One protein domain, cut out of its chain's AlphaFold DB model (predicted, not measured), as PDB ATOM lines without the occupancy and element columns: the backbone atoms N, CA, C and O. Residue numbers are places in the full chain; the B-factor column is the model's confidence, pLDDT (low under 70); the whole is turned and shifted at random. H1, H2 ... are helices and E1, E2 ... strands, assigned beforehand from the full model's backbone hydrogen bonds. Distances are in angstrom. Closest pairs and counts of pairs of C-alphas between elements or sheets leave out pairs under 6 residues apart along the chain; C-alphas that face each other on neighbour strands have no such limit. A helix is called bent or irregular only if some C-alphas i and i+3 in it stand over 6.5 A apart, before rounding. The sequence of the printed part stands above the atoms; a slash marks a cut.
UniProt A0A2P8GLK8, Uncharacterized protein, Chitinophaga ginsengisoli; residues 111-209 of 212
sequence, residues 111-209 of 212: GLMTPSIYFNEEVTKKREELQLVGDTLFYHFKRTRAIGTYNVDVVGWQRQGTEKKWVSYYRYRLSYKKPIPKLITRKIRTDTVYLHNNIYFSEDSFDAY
ATOM      1  N   GLY A 111     -30.104   3.900 -40.507       86.69
ATOM      2  CA  GLY A 111     -29.153   4.912 -40.031       86.69
ATOM      3  C   GLY A 111     -29.118   6.181 -40.889       86.69
ATOM      4  O   GLY A 111     -29.122   7.284 -40.347       86.69
ATOM      5  N   LEU A 112     -29.171   6.044 -42.219       86.06
ATOM      6  CA  LEU A 112     -29.230   7.196 -43.129       86.06
ATOM      7  C   LEU A 112     -30.603   7.887 -43.131       86.06
ATOM      8  O   LEU A 112     -30.703   9.057 -43.492       86.06
ATOM      9  N   MET A 113     -31.656   7.190 -42.700       88.12
ATOM     10  CA  MET A 113     -33.027   7.708 -42.646       88.12
ATOM     11  C   MET A 113     -33.411   8.287 -41.276       88.12
ATOM     12  O   MET A 113     -34.375   9.048 -41.189       88.12
ATOM     13  N   THR A 114     -32.666   7.969 -40.214       90.44
ATOM     14  CA  THR A 114     -32.850   8.526 -38.866       90.44
ATOM     15  C   THR A 114     -32.902  10.057 -38.830       90.44
ATOM     16  O   THR A 114     -33.848  10.556 -38.218       90.44
ATOM     17  N   PRO A 115     -32.007  10.829 -39.495       89.25
ATOM     18  CA  PRO A 115     -32.063  12.292 -39.432       89.25
ATOM     19  C   PRO A 115     -33.423  12.865 -39.849       89.25
ATOM     20  O   PRO A 115     -33.918  13.804 -39.234       89.25
ATOM     21  N   SER A 116     -34.072  12.264 -40.852       90.62
ATOM     22  CA  SER A 116     -35.389  12.698 -41.328       90.62
ATOM     23  C   SER A 116     -36.466  12.634 -40.247       90.62
ATOM     24  O   SER A 116     -37.358  13.475 -40.230       90.62
ATOM     25  N   ILE A 117     -36.400  11.637 -39.359       93.62
ATOM     26  CA  ILE A 117     -37.279  11.546 -38.188       93.62
ATOM     27  C   ILE A 117     -36.775  12.436 -37.062       93.62
ATOM     28  O   ILE A 117     -37.576  13.096 -36.410       93.62
ATOM     29  N   TYR A 118     -35.463  12.443 -36.833       91.69
ATOM     30  CA  TYR A 118     -34.834  13.158 -35.731       91.69
ATOM     31  C   TYR A 118     -35.153  14.655 -35.752       91.69
ATOM     32  O   TYR A 118     -35.443  15.211 -34.697       91.69
ATOM     33  N   PHE A 119     -35.152  15.279 -36.932       91.50
ATOM     34  CA  PHE A 119     -35.457  16.702 -37.113       91.50
ATOM     35  C   PHE A 119     -36.939  16.990 -37.398       91.50
ATOM     36  O   PHE A 119     -37.295  18.112 -37.758       91.50
ATOM     37  N   ASN A 120     -37.825  15.998 -37.285       94.88
ATOM     38  CA  ASN A 120     -39.254  16.248 -37.418       94.88
ATOM     39  C   ASN A 120     -39.765  17.052 -36.213       94.88
ATOM     40  O   ASN A 120     -39.543  16.650 -35.076       94.88
ATOM     41  N   GLU A 121     -40.509  18.131 -36.458       95.19
ATOM     42  CA  GLU A 121     -40.964  19.062 -35.413       95.19
ATOM     43  C   GLU A 121     -41.696  18.373 -34.243       95.19
ATOM     44  O   GLU A 121     -41.422  18.672 -33.082       95.19
ATOM     45  N   GLU A 122     -42.604  17.428 -34.519       95.62
ATOM     46  CA  GLU A 122     -43.354  16.723 -33.466       95.62
ATOM     47  C   GLU A 122     -42.449  15.802 -32.640       95.62
ATOM     48  O   GLU A 122     -42.617  15.673 -31.427       95.62
ATOM     49  N   VAL A 123     -41.470  15.178 -33.298       95.75
ATOM     50  CA  VAL A 123     -40.487  14.300 -32.655       95.75
ATOM     51  C   VAL A 123     -39.532  15.115 -31.790       95.75
ATOM     52  O   VAL A 123     -39.262  14.701 -30.666       95.75
ATOM     53  N   THR A 124     -39.076  16.274 -32.271       95.06
ATOM     54  CA  THR A 124     -38.226  17.199 -31.508       95.06
ATOM     55  C   THR A 124     -38.922  17.643 -30.226       95.06
ATOM     56  O   THR A 124     -38.387  17.419 -29.146       95.06
ATOM     57  N   LYS A 125     -40.162  18.143 -30.319       96.44
ATOM     58  CA  LYS A 125     -40.934  18.571 -29.138       96.44
ATOM     59  C   LYS A 125     -41.114  17.445 -28.120       96.44
ATOM     60  O   LYS A 125     -40.988  17.659 -26.919       96.44
ATOM     61  N   LYS A 126     -41.400  16.222 -28.585       96.81
ATOM     62  CA  LYS A 126     -41.537  15.073 -27.681       96.81
ATOM     63  C   LYS A 126     -40.206  14.662 -27.056       96.81
ATOM     64  O   LYS A 126     -40.206  14.231 -25.908       96.81
ATOM     65  N   ARG A 127     -39.094  14.771 -27.787       95.50
ATOM     66  CA  ARG A 127     -37.759  14.515 -27.235       95.50
ATOM     67  C   ARG A 127     -37.465  15.487 -26.100       95.50
ATOM     68  O   ARG A 127     -37.152  15.033 -25.009       95.50
ATOM     69  N   GLU A 128     -37.657  16.784 -26.337       94.75
ATOM     70  CA  GLU A 128     -37.474  17.836 -25.327       94.75
ATOM     71  C   GLU A 128     -38.326  17.565 -24.075       94.75
ATOM     72  O   GLU A 128     -37.823  17.621 -22.959       94.75
ATOM     73  N   GLU A 129     -39.595  17.174 -24.245       95.62
ATOM     74  CA  GLU A 129     -40.476  16.804 -23.127       95.62
ATOM     75  C   GLU A 129     -39.941  15.621 -22.303       95.62
ATOM     76  O   GLU A 129     -40.004  15.649 -21.073       95.62
ATOM     77  N   LEU A 130     -39.417  14.577 -22.954       94.50
ATOM     78  CA  LEU A 130     -38.876  13.404 -22.258       94.50
ATOM     79  C   LEU A 130     -37.534  13.696 -21.578       94.50
ATOM     80  O   LEU A 130     -37.292  13.200 -20.475       94.50
ATOM     81  N   GLN A 131     -36.705  14.553 -22.174       93.00
ATOM     82  CA  GLN A 131     -35.429  14.972 -21.591       93.00
ATOM     83  C   GLN A 131     -35.620  15.668 -20.238       93.00
ATOM     84  O   GLN A 131     -34.840  15.430 -19.315       93.00
ATOM     85  N   LEU A 132     -36.702  16.440 -20.063       94.44
ATOM     86  CA  LEU A 132     -37.038  17.086 -18.784       94.44
ATOM     87  C   LEU A 132     -37.232  16.096 -17.623       94.44
ATOM     88  O   LEU A 132     -37.129  16.486 -16.461       94.44
ATOM     89  N   VAL A 133     -37.512  14.822 -17.913       94.19
ATOM     90  CA  VAL A 133     -37.698  13.762 -16.907       94.19
ATOM     91  C   VAL A 133     -36.609  12.685 -16.955       94.19
ATOM     92  O   VAL A 133     -36.768  11.626 -16.332       94.19
ATOM     93  N   GLY A 134     -35.505  12.960 -17.663       92.25
ATOM     94  CA  GLY A 134     -34.371  12.049 -17.825       92.25
ATOM     95  C   GLY A 134     -34.692  10.806 -18.662       92.25
ATOM     96  O   GLY A 134     -34.127   9.745 -18.410       92.25
ATOM     97  N   ASP A 135     -35.638  10.908 -19.597       93.06
ATOM     98  CA  ASP A 135     -35.994   9.857 -20.554       93.06
ATOM     99  C   ASP A 135     -35.681  10.322 -21.996       93.06
ATOM    100  O   ASP A 135     -35.447  11.501 -22.245       93.06
ATOM    101  N   THR A 136     -35.681   9.397 -22.965       93.75
ATOM    102  CA  THR A 136     -35.351   9.692 -24.373       93.75
ATOM    103  C   THR A 136     -36.249   8.950 -25.368       93.75
ATOM    104  O   THR A 136     -37.045   8.076 -25.002       93.75
ATOM    105  N   LEU A 137     -36.111   9.302 -26.649       94.69
ATOM    106  CA  LEU A 137     -36.719   8.619 -27.781       94.69
ATOM    107  C   LEU A 137     -35.765   7.622 -28.446       94.69
ATOM    108  O   LEU A 137     -34.546   7.772 -28.474       94.69
ATOM    109  N   PHE A 138     -36.369   6.622 -29.070       93.50
ATOM    110  CA  PHE A 138     -35.722   5.615 -29.892       93.50
ATOM    111  C   PHE A 138     -36.541   5.415 -31.165       93.50
ATOM    112  O   PHE A 138     -37.740   5.715 -31.223       93.50
ATOM    113  N   TYR A 139     -35.905   4.868 -32.193       93.44
ATOM    114  CA  TYR A 139     -36.541   4.623 -33.480       93.44
ATOM    115  C   TYR A 139     -36.515   3.141 -33.812       93.44
ATOM    116  O   TYR A 139     -35.453   2.528 -33.888       93.44
ATOM    117  N   HIS A 140     -37.686   2.560 -34.057       93.50
ATOM    118  CA  HIS A 140     -37.808   1.180 -34.509       93.50
ATOM    119  C   HIS A 140     -38.281   1.141 -35.965       93.50
ATOM    120  O   HIS A 140     -39.415   1.500 -36.289       93.50
ATOM    121  N   PHE A 141     -37.394   0.689 -36.852       92.75
ATOM    122  CA  PHE A 141     -37.634   0.632 -38.291       92.75
ATOM    123  C   PHE A 141     -38.159  -0.742 -38.713       92.75
ATOM    124  O   PHE A 141     -37.445  -1.741 -38.685       92.75
ATOM    125  N   LYS A 142     -39.398  -0.778 -39.206       92.94
ATOM    126  CA  LYS A 142     -40.042  -1.970 -39.772       92.94
ATOM    127  C   LYS A 142     -40.047  -1.874 -41.292       92.94
ATOM    128  O   LYS A 142     -40.682  -0.985 -41.865       92.94
ATOM    129  N   ARG A 143     -39.349  -2.798 -41.956       92.31
ATOM    130  CA  ARG A 143     -39.340  -2.885 -43.425       92.31
ATOM    131  C   ARG A 143     -40.758  -3.083 -43.958       92.31
ATOM    132  O   ARG A 143     -41.554  -3.829 -43.392       92.31
ATOM    133  N   THR A 144     -41.067  -2.416 -45.063       93.94
ATOM    134  CA  THR A 144     -42.294  -2.669 -45.828       93.94
ATOM    135  C   THR A 144     -41.997  -3.575 -47.025       93.94
ATOM    136  O   THR A 144     -40.846  -3.916 -47.289       93.94
ATOM    137  N   ARG A 145     -43.034  -3.944 -47.792       92.88
ATOM    138  CA  ARG A 145     -42.858  -4.651 -49.074       92.88
ATOM    139  C   ARG A 145     -42.141  -3.796 -50.127       92.88
ATOM    140  O   ARG A 145     -41.548  -4.339 -51.052       92.88
ATOM    141  N   ALA A 146     -42.213  -2.469 -50.007       91.00
ATOM    142  CA  ALA A 146     -41.518  -1.562 -50.903       91.00
ATOM    143  C   ALA A 146     -40.066  -1.384 -50.440       91.00
ATOM    144  O   ALA A 146     -39.797  -0.960 -49.315       91.00
ATOM    145  N   ILE A 147     -39.130  -1.694 -51.337       88.06
ATOM    146  CA  ILE A 147     -37.692  -1.571 -51.096       88.06
ATOM    147  C   ILE A 147     -37.341  -0.146 -50.654       88.06
ATOM    148  O   ILE A 147     -37.779   0.841 -51.250       88.06
ATOM    149  N   GLY A 148     -36.554  -0.065 -49.580       88.31
ATOM    150  CA  GLY A 148     -36.108   1.185 -48.976       88.31
ATOM    151  C   GLY A 148     -37.235   2.061 -48.418       88.31
ATOM    152  O   GLY A 148     -37.080   3.271 -48.251       88.31
ATOM    153  N   THR A 149     -38.394   1.456 -48.161       93.06
ATOM    154  CA  THR A 149     -39.506   2.091 -47.461       93.06
ATOM    155  C   THR A 149     -39.727   1.393 -46.127       93.06
ATOM    156  O   THR A 149     -39.855   0.165 -46.066       93.06
ATOM    157  N   TYR A 150     -39.820   2.191 -45.071       94.38
ATOM    158  CA  TYR A 150     -39.953   1.735 -43.694       94.38
ATOM    159  C   TYR A 150     -41.182   2.364 -43.042       94.38
ATOM    160  O   TYR A 150     -41.504   3.527 -43.290       94.38
ATOM    161  N   ASN A 151     -41.852   1.597 -42.188       95.56
ATOM    162  CA  ASN A 151     -42.663   2.175 -41.127       95.56
ATOM    163  C   ASN A 151     -41.742   2.378 -39.921       95.56
ATOM    164  O   ASN A 151     -41.037   1.447 -39.539       95.56
ATOM    165  N   VAL A 152     -41.739   3.569 -39.343       95.31
ATOM    166  CA  VAL A 152     -40.869   3.918 -38.221       95.31
ATOM    167  C   VAL A 152     -41.738   4.225 -37.021       95.31
ATOM    168  O   VAL A 152     -42.546   5.150 -37.070       95.31
ATOM    169  N   ASP A 153     -41.591   3.425 -35.973       95.81
ATOM    170  CA  ASP A 153     -42.181   3.700 -34.672       95.81
ATOM    171  C   ASP A 153     -41.198   4.578 -33.885       95.81
ATOM    172  O   ASP A 153     -40.042   4.198 -33.693       95.81
ATOM    173  N   VAL A 154     -41.652   5.755 -33.456       95.81
ATOM    174  CA  VAL A 154     -40.934   6.618 -32.512       95.81
ATOM    175  C   VAL A 154     -41.381   6.214 -31.119       95.81
ATOM    176  O   VAL A 154     -42.562   6.357 -30.783       95.81
ATOM    177  N   VAL A 155     -40.459   5.647 -30.351       95.38
ATOM    178  CA  VAL A 155     -40.758   4.961 -29.094       95.38
ATOM    179  C   VAL A 155     -39.987   5.558 -27.935       95.38
ATOM    180  O   VAL A 155     -38.925   6.133 -28.127       95.38
ATOM    181  N   GLY A 156     -40.520   5.416 -26.734       94.44
ATOM    182  CA  GLY A 156     -39.873   5.862 -25.507       94.44
ATOM    183  C   GLY A 156     -40.643   5.384 -24.284       94.44
ATOM    184  O   GLY A 156     -41.634   4.653 -24.399       94.44
ATOM    185  N   TRP A 157     -40.172   5.793 -23.114       94.19
ATOM    186  CA  TRP A 157     -40.803   5.455 -21.846       94.19
ATOM    187  C   TRP A 157     -41.926   6.430 -21.504       94.19
ATOM    188  O   TRP A 157     -41.702   7.631 -21.394       94.19
ATOM    189  N   GLN A 158     -43.118   5.902 -21.238       94.75
ATOM    190  CA  GLN A 158     -44.215   6.655 -20.641       94.75
ATOM    191  C   GLN A 158     -44.450   6.186 -19.207       94.75
ATOM    192  O   GLN A 158     -44.578   4.986 -18.945       94.75
ATOM    193  N   ARG A 159     -44.530   7.140 -18.275       92.44
ATOM    194  CA  ARG A 159     -44.903   6.875 -16.883       92.44
ATOM    195  C   ARG A 159     -46.423   6.828 -16.748       92.44
ATOM    196  O   ARG A 159     -47.118   7.718 -17.234       92.44
ATOM    197  N   GLN A 160     -46.929   5.805 -16.069       89.31
ATOM    198  CA  GLN A 160     -48.336   5.672 -15.704       89.31
ATOM    199  C   GLN A 160     -48.408   5.319 -14.214       89.31
ATOM    200  O   GLN A 160     -48.299   4.157 -13.830       89.31
ATOM    201  N   GLY A 161     -48.521   6.345 -13.366       90.06
ATOM    202  CA  GLY A 161     -48.330   6.191 -11.923       90.06
ATOM    203  C   GLY A 161     -46.863   5.902 -11.592       90.06
ATOM    204  O   GLY A 161     -45.980   6.663 -11.987       90.06
ATOM    205  N   THR A 162     -46.605   4.802 -10.885       91.62
ATOM    206  CA  THR A 162     -45.252   4.341 -10.525       91.62
ATOM    207  C   THR A 162     -44.599   3.468 -11.600       91.62
ATOM    208  O   THR A 162     -43.400   3.206 -11.530       91.62
ATOM    209  N   GLU A 163     -45.354   3.026 -12.608       92.81
ATOM    210  CA  GLU A 163     -44.855   2.135 -13.655       92.81
ATOM    211  C   GLU A 163     -44.304   2.915 -14.856       92.81
ATOM    212  O   GLU A 163     -44.906   3.890 -15.315       92.81
ATOM    213  N   LYS A 164     -43.190   2.435 -15.423       91.81
ATOM    214  CA  LYS A 164     -42.704   2.836 -16.752       91.81
ATOM    215  C   LYS A 164     -43.095   1.780 -17.782       91.81
ATOM    216  O   LYS A 164     -42.839   0.593 -17.587       91.81
ATOM    217  N   LYS A 165     -43.680   2.211 -18.900       92.56
ATOM    218  CA  LYS A 165     -44.041   1.338 -20.026       92.56
ATOM    219  C   LYS A 165     -43.449   1.868 -21.320       92.56
ATOM    220  O   LYS A 165     -43.462   3.072 -21.564       92.56
ATOM    221  N   TRP A 166     -42.953   0.961 -22.156       92.94
ATOM    222  CA  TRP A 166     -42.583   1.300 -23.524       92.94
ATOM    223  C   TRP A 166     -43.831   1.622 -24.329       92.94
ATOM    224  O   TRP A 166     -44.783   0.835 -24.372       92.94
ATOM    225  N   VAL A 167     -43.804   2.766 -25.001       94.56
ATOM    226  CA  VAL A 167     -44.868   3.172 -25.909       94.56
ATOM    227  C   VAL A 167     -44.301   3.664 -27.226       94.56
ATOM    228  O   VAL A 167     -43.191   4.183 -27.287       94.56
ATOM    229  N   SER A 168     -45.088   3.534 -28.289       95.25
ATOM    230  CA  SER A 168     -44.894   4.305 -29.513       95.25
ATOM    231  C   SER A 168     -45.757   5.554 -29.446       95.25
ATOM    232  O   SER A 168     -46.982   5.449 -29.376       95.25
ATOM    233  N   TYR A 169     -45.109   6.717 -29.468       96.25
ATOM    234  CA  TYR A 169     -45.765   8.026 -29.526       96.25
ATOM    235  C   TYR A 169     -46.249   8.335 -30.939       96.25
ATOM    236  O   TYR A 169     -47.363   8.821 -31.135       96.25
ATOM    237  N   TYR A 170     -45.416   8.011 -31.926       97.00
ATOM    238  CA  TYR A 170     -45.677   8.303 -33.326       97.00
ATOM    239  C   TYR A 170     -45.327   7.115 -34.197       97.00
ATOM    240  O   TYR A 170     -44.393   6.360 -33.917       97.00
ATOM    241  N   ARG A 171     -46.036   7.009 -35.317       96.62
ATOM    242  CA  ARG A 171     -45.656   6.126 -36.414       96.62
ATOM    243  C   ARG A 171     -45.571   6.922 -37.695       96.62
ATOM    244  O   ARG A 171     -46.555   7.543 -38.090       96.62
ATOM    245  N   TYR A 172     -44.450   6.815 -38.389       97.12
ATOM    246  CA  TYR A 172     -44.232   7.426 -39.692       97.12
ATOM    247  C   TYR A 172     -44.023   6.372 -40.772       97.12
ATOM    248  O   TYR A 172     -43.668   5.227 -40.502       97.12
ATOM    249  N   ARG A 173     -44.214   6.776 -42.024       96.69
ATOM    250  CA  ARG A 173     -43.713   6.093 -43.210       96.69
ATOM    251  C   ARG A 173     -42.606   6.932 -43.819       96.69
ATOM    252  O   ARG A 173     -42.818   8.110 -44.092       96.69
ATOM    253  N   LEU A 174     -41.467   6.308 -44.081       94.25
ATOM    254  CA  LEU A 174     -40.330   6.947 -44.726       94.25
ATOM    255  C   LEU A 174     -39.926   6.159 -45.956       94.25
ATOM    256  O   LEU A 174     -39.939   4.930 -45.948       94.25
ATOM    257  N   SER A 175     -39.535   6.883 -46.996       92.44
ATOM    258  CA  SER A 175     -38.971   6.329 -48.219       92.44
ATOM    259  C   SER A 175     -37.605   6.956 -48.437       92.44
ATOM    260  O   SER A 175     -37.492   8.177 -48.400       92.44
ATOM    261  N   TYR A 176     -36.581   6.155 -48.722       85.38
ATOM    262  CA  TYR A 176     -35.250   6.696 -49.024       85.38
ATOM    263  C   TYR A 176     -35.272   7.671 -50.224       85.38
ATOM    264  O   TYR A 176     -34.485   8.605 -50.278       85.38
ATOM    265  N   LYS A 177     -36.208   7.488 -51.173       85.25
ATOM    266  CA  LYS A 177     -36.369   8.362 -52.353       85.25
ATOM    267  C   LYS A 177     -36.903   9.748 -52.006       85.25
ATOM    268  O   LYS A 177     -36.719  10.690 -52.766       85.25
ATOM    269  N   LYS A 178     -37.681   9.832 -50.929       86.38
ATOM    270  CA  LYS A 178     -38.348  11.043 -50.455       86.38
ATOM    271  C   LYS A 178     -38.246  11.032 -48.935       86.38
ATOM    272  O   LYS A 178     -39.170  10.533 -48.285       86.38
ATOM    273  N   PRO A 179     -37.140  11.546 -48.373       78.62
ATOM    274  CA  PRO A 179     -36.847  11.479 -46.944       78.62
ATOM    275  C   PRO A 179     -37.711  12.450 -46.116       78.62
ATOM    276  O   PRO A 179     -37.274  12.955 -45.091       78.62
ATOM    277  N   ILE A 180     -38.943  12.720 -46.556       91.88
ATOM    278  CA  ILE A 180     -39.946  13.490 -45.824       91.88
ATOM    279  C   ILE A 180     -40.826  12.476 -45.082       91.88
ATOM    280  O   ILE A 180     -41.530  11.694 -45.734       91.88
ATOM    281  N   PRO A 181     -40.801  12.446 -43.738       94.50
ATOM    282  CA  PRO A 181     -41.635  11.541 -42.963       94.50
ATOM    283  C   PRO A 181     -43.119  11.789 -43.213       94.50
ATOM    284  O   PRO A 181     -43.622  12.892 -43.015       94.50
ATOM    285  N   LYS A 182     -43.854  10.741 -43.588       96.62
ATOM    286  CA  LYS A 182     -45.316  10.787 -43.651       96.62
ATOM    287  C   LYS A 182     -45.895  10.198 -42.376       96.62
ATOM    288  O   LYS A 182     -45.822   8.987 -42.173       96.62
ATOM    289  N   LEU A 183     -46.495  11.029 -41.535       96.69
ATOM    290  CA  LEU A 183     -47.159  10.565 -40.322       96.69
ATOM    291  C   LEU A 183     -48.300   9.590 -40.664       96.69
ATOM    292  O   LEU A 183     -49.140   9.864 -41.519       96.69
ATOM    293  N   ILE A 184     -48.310   8.435 -40.001       96.56
ATOM    294  CA  ILE A 184     -49.370   7.424 -40.077       96.56
ATOM    295  C   ILE A 184     -50.339   7.603 -38.907       96.56
ATOM    296  O   ILE A 184     -51.549   7.576 -39.109       96.56
ATOM    297  N   THR A 185     -49.831   7.736 -37.678       95.69
ATOM    298  CA  THR A 185     -50.680   7.905 -36.492       95.69
ATOM    299  C   THR A 185     -49.952   8.602 -35.343       95.69
ATOM    300  O   THR A 185     -48.741   8.444 -35.193       95.69
ATOM    301  N   ARG A 186     -50.729   9.344 -34.539       95.56
ATOM    302  CA  ARG A 186     -50.351   9.942 -33.242       95.56
ATOM    303  C   ARG A 186     -50.915   9.170 -32.046       95.56
ATOM    304  O   ARG A 186     -50.767   9.596 -30.906       95.56
ATOM    305  N   LYS A 187     -51.666   8.090 -32.292       93.31
ATOM    306  CA  LYS A 187     -52.274   7.318 -31.209       93.31
ATOM    307  C   LYS A 187     -51.162   6.579 -30.477       93.31
ATOM    308  O   LYS A 187     -50.514   5.727 -31.081       93.31
ATOM    309  N   ILE A 188     -51.003   6.879 -29.189       93.25
ATOM    310  CA  ILE A 188     -50.056   6.181 -28.324       93.25
ATOM    311  C   ILE A 188     -50.404   4.693 -28.304       93.25
ATOM    312  O   ILE A 188     -51.564   4.308 -28.124       93.25
ATOM    313  N   ARG A 189     -49.392   3.850 -28.514       92.00
ATOM    314  CA  ARG A 189     -49.528   2.393 -28.467       92.00
ATOM    315  C   ARG A 189     -48.587   1.821 -27.429       92.00
ATOM    316  O   ARG A 189     -47.376   1.959 -27.569       92.00
ATOM    317  N   THR A 190     -49.144   1.116 -26.458       87.25
ATOM    318  CA  THR A 190     -48.399   0.187 -25.614       87.25
ATOM    319  C   THR A 190     -48.103  -1.057 -26.446       87.25
ATOM    320  O   THR A 190     -49.008  -1.760 -26.891       87.25
ATOM    321  N   ASP A 191     -46.833  -1.280 -26.756       76.88
ATOM    322  CA  ASP A 191     -46.387  -2.447 -27.513       76.88
ATOM    323  C   ASP A 191     -45.019  -2.859 -26.963       76.88
ATOM    324  O   ASP A 191     -44.128  -2.024 -26.818       76.88
ATOM    325  N   THR A 192     -44.864  -4.129 -26.596       70.38
ATOM    326  CA  THR A 192     -43.616  -4.677 -26.046       70.38
ATOM    327  C   THR A 192     -42.671  -5.176 -27.131       70.38
ATOM    328  O   THR A 192     -41.524  -5.504 -26.836       70.38
ATOM    329  N   VAL A 193     -43.101  -5.175 -28.400       76.81
ATOM    330  CA  VAL A 193     -42.295  -5.621 -29.545       76.81
ATOM    331  C   VAL A 193     -40.957  -4.870 -29.639       76.81
ATOM    332  O   VAL A 193     -40.012  -5.382 -30.229       76.81
ATOM    333  N   TYR A 194     -40.818  -3.688 -29.036       74.19
ATOM    334  CA  TYR A 194     -39.564  -2.922 -29.035       74.19
ATOM    335  C   TYR A 194     -38.443  -3.541 -28.184       74.19
ATOM    336  O   TYR A 194     -37.281  -3.269 -28.457       74.19
ATOM    337  N   LEU A 195     -38.760  -4.401 -27.209       67.50
ATOM    338  CA  LEU A 195     -37.771  -4.996 -26.295       67.50
ATOM    339  C   LEU A 195     -36.850  -6.032 -26.959       67.50
ATOM    340  O   LEU A 195     -35.792  -6.346 -26.423       67.50
ATOM    341  N   HIS A 196     -37.253  -6.575 -28.108       74.00
ATOM    342  CA  HIS A 196     -36.553  -7.677 -28.778       74.00
ATOM    343  C   HIS A 196     -36.075  -7.323 -30.189       74.00
ATOM    344  O   HIS A 196     -35.714  -8.210 -30.957       74.00
ATOM    345  N   ASN A 197     -36.111  -6.042 -30.559       75.94
ATOM    346  CA  ASN A 197     -35.768  -5.592 -31.903       75.94
ATOM    347  C   ASN A 197     -34.654  -4.547 -31.881       75.94
ATOM    348  O   ASN A 197     -34.444  -3.857 -30.888       75.94
ATOM    349  N   ASN A 198     -33.977  -4.401 -33.021       76.62
ATOM    350  CA  ASN A 198     -32.988  -3.348 -33.213       76.62
ATOM    351  C   ASN A 198     -33.672  -1.978 -33.117       76.62
ATOM    352  O   ASN A 198     -34.485  -1.608 -33.973       76.62
ATOM    353  N   ILE A 199     -33.323  -1.238 -32.071       81.44
ATOM    354  CA  ILE A 199     -33.718   0.148 -31.860       81.44
ATOM    355  C   ILE A 199     -32.529   1.055 -32.162       81.44
ATOM    356  O   ILE A 199     -31.387   0.738 -31.838       81.44
ATOM    357  N   TYR A 200     -32.801   2.180 -32.811       76.56
ATOM    358  CA  TYR A 200     -31.801   3.197 -33.107       76.56
ATOM    359  C   TYR A 200     -31.933   4.311 -32.073       76.56
ATOM    360  O   TYR A 200     -33.032   4.833 -31.864       76.56
ATOM    361  N   PHE A 201     -30.825   4.623 -31.404       75.00
ATOM    362  CA  PHE A 201     -30.768   5.620 -30.339       75.00
ATOM    363  C   PHE A 201     -30.956   7.028 -30.909       75.00
ATOM    364  O   PHE A 201     -30.456   7.310 -32.001       75.00
ATOM    365  N   SER A 202     -31.684   7.894 -30.196       68.25
ATOM    366  CA  SER A 202     -31.886   9.264 -30.672       68.25
ATOM    367  C   SER A 202     -30.765  10.227 -30.282       68.25
ATOM    368  O   SER A 202     -30.523  11.139 -31.055       68.25
ATOM    369  N   GLU A 203     -30.056  10.028 -29.167       61.41
ATOM    370  CA  GLU A 203     -29.417  11.172 -28.493       61.41
ATOM    371  C   GLU A 203     -27.916  11.428 -28.742       61.41
ATOM    372  O   GLU A 203     -27.582  12.567 -29.044       61.41
ATOM    373  N   ASP A 204     -26.992  10.465 -28.738       48.12
ATOM    374  CA  ASP A 204     -25.580  10.885 -28.553       48.12
ATOM    375  C   ASP A 204     -24.730  11.082 -29.818       48.12
ATOM    376  O   ASP A 204     -23.752  11.828 -29.802       48.12
ATOM    377  N   SER A 205     -25.079  10.474 -30.952       48.78
ATOM    378  CA  SER A 205     -24.241  10.577 -32.159       48.78
ATOM    379  C   SER A 205     -24.656  11.689 -33.122       48.78
ATOM    380  O   SER A 205     -24.007  11.858 -34.149       48.78
ATOM    381  N   PHE A 206     -25.764  12.395 -32.881       49.84
ATOM    382  CA  PHE A 206     -26.210  13.474 -33.774       49.84
ATOM    383  C   PHE A 206     -25.751  14.850 -33.297       49.84
ATOM    384  O   PHE A 206     -25.234  15.613 -34.109       49.84
ATOM    385  N   ASP A 207     -25.872  15.140 -32.002       47.00
ATOM    386  CA  ASP A 207     -25.555  16.467 -31.463       47.00
ATOM    387  C   ASP A 207     -24.044  16.705 -31.320       47.00
ATOM    388  O   ASP A 207     -23.581  17.821 -31.547       47.00
ATOM    389  N   ALA A 208     -23.254  15.661 -31.036       48.81
ATOM    390  CA  ALA A 208     -21.790  15.733 -31.101       48.81
ATOM    391  C   ALA A 208     -21.284  16.016 -32.531       48.81
ATOM    392  O   ALA A 208     -20.249  16.641 -32.707       48.81
ATOM    393  N   TYR A 209     -22.052  15.616 -33.548       45.06
ATOM    394  CA  TYR A 209     -21.707  15.741 -34.968       45.06
ATOM    395  C   TYR A 209     -22.097  17.081 -35.609       45.06
ATOM    396  O   TYR A 209     -21.733  17.321 -36.755       45.06
TER     397      TYR A 209
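AT A GLANCE: This is residues 111 to 209 of the 212 residues of an uncharacterized protein of Chitinophaga ginsengisoli (UniProt A0A2P8GLK8). A strongly twisted antiparallel sheet, E4 E3 E2 E1 E5, curls round the short helix H1, with H2 over the same face and the long hairpin of E2 and E3 in the sheet's middle. H3 only grazes the sheet, and H4 lies off it. The printed part has 99 residues, with four named helices and five named strands that follow along the chain as H1 H2 E1 E2 E3 E4 H3 E5 H4, and its class is mixed, helices and strands. It is compact, with a radius of gyration of the C-alphas of 13.2 A and spans of 42 by 30 by 22 A.

IN THESE COORDINATES: H1, residues 111 to 118, begins at C-alpha (-29.153, 4.912, -40.031) and is only just irregular: C-alphas 112 and 115 are 6.9 A apart. H2 is residues 121 to 131, 15.4 A long. E1 is residues 137 to 143, 19.6 A; E2 149 to 160, 33.2 A; E3 163 to 175, 35.3 A; E4 178 to 185, 18.9 A. H3 is residues 193 to 196, E5 199 to 201, and H4 204 to 209, ending at C-alpha (-21.707, 15.741, -34.968).

HOW THE PARTS SIT: E1 to E4 form a meander, each strand the antiparallel neighbour of the one before. N and O within hydrogen-bond range include N 140 and O 153 at 2.9 A for E1 and E2, N 152 and O 172 at 2.8 A for E2 and E3, N 173 and O 182 at 2.7 A for E3 and E4, and N 139 and O 200 at 2.9 A for E1 and E5. H1 and H2 on one face make two layers with the sheet. The closest C-alphas of H1 and E4, Ser 116 and Pro 179, are 5.9 A apart. H2 is over E2 at a height over the sheet of 9.4 A. H2 has every O i to N i+4 pair within range; H1 has 1 of 4, with 3 of 5 O i to N i+3 pairs, H4 0 of 2, with 1 of 3, and H3 is too short for an O i to N i+4 pair.

THE WHOLE: The C-alphas farthest apart, of Thr 162 and Lys 177, are 42.9 A apart. The printed part has no cut and no long link. Residue 195 and residues 202 to 209 have pLDDT under 70.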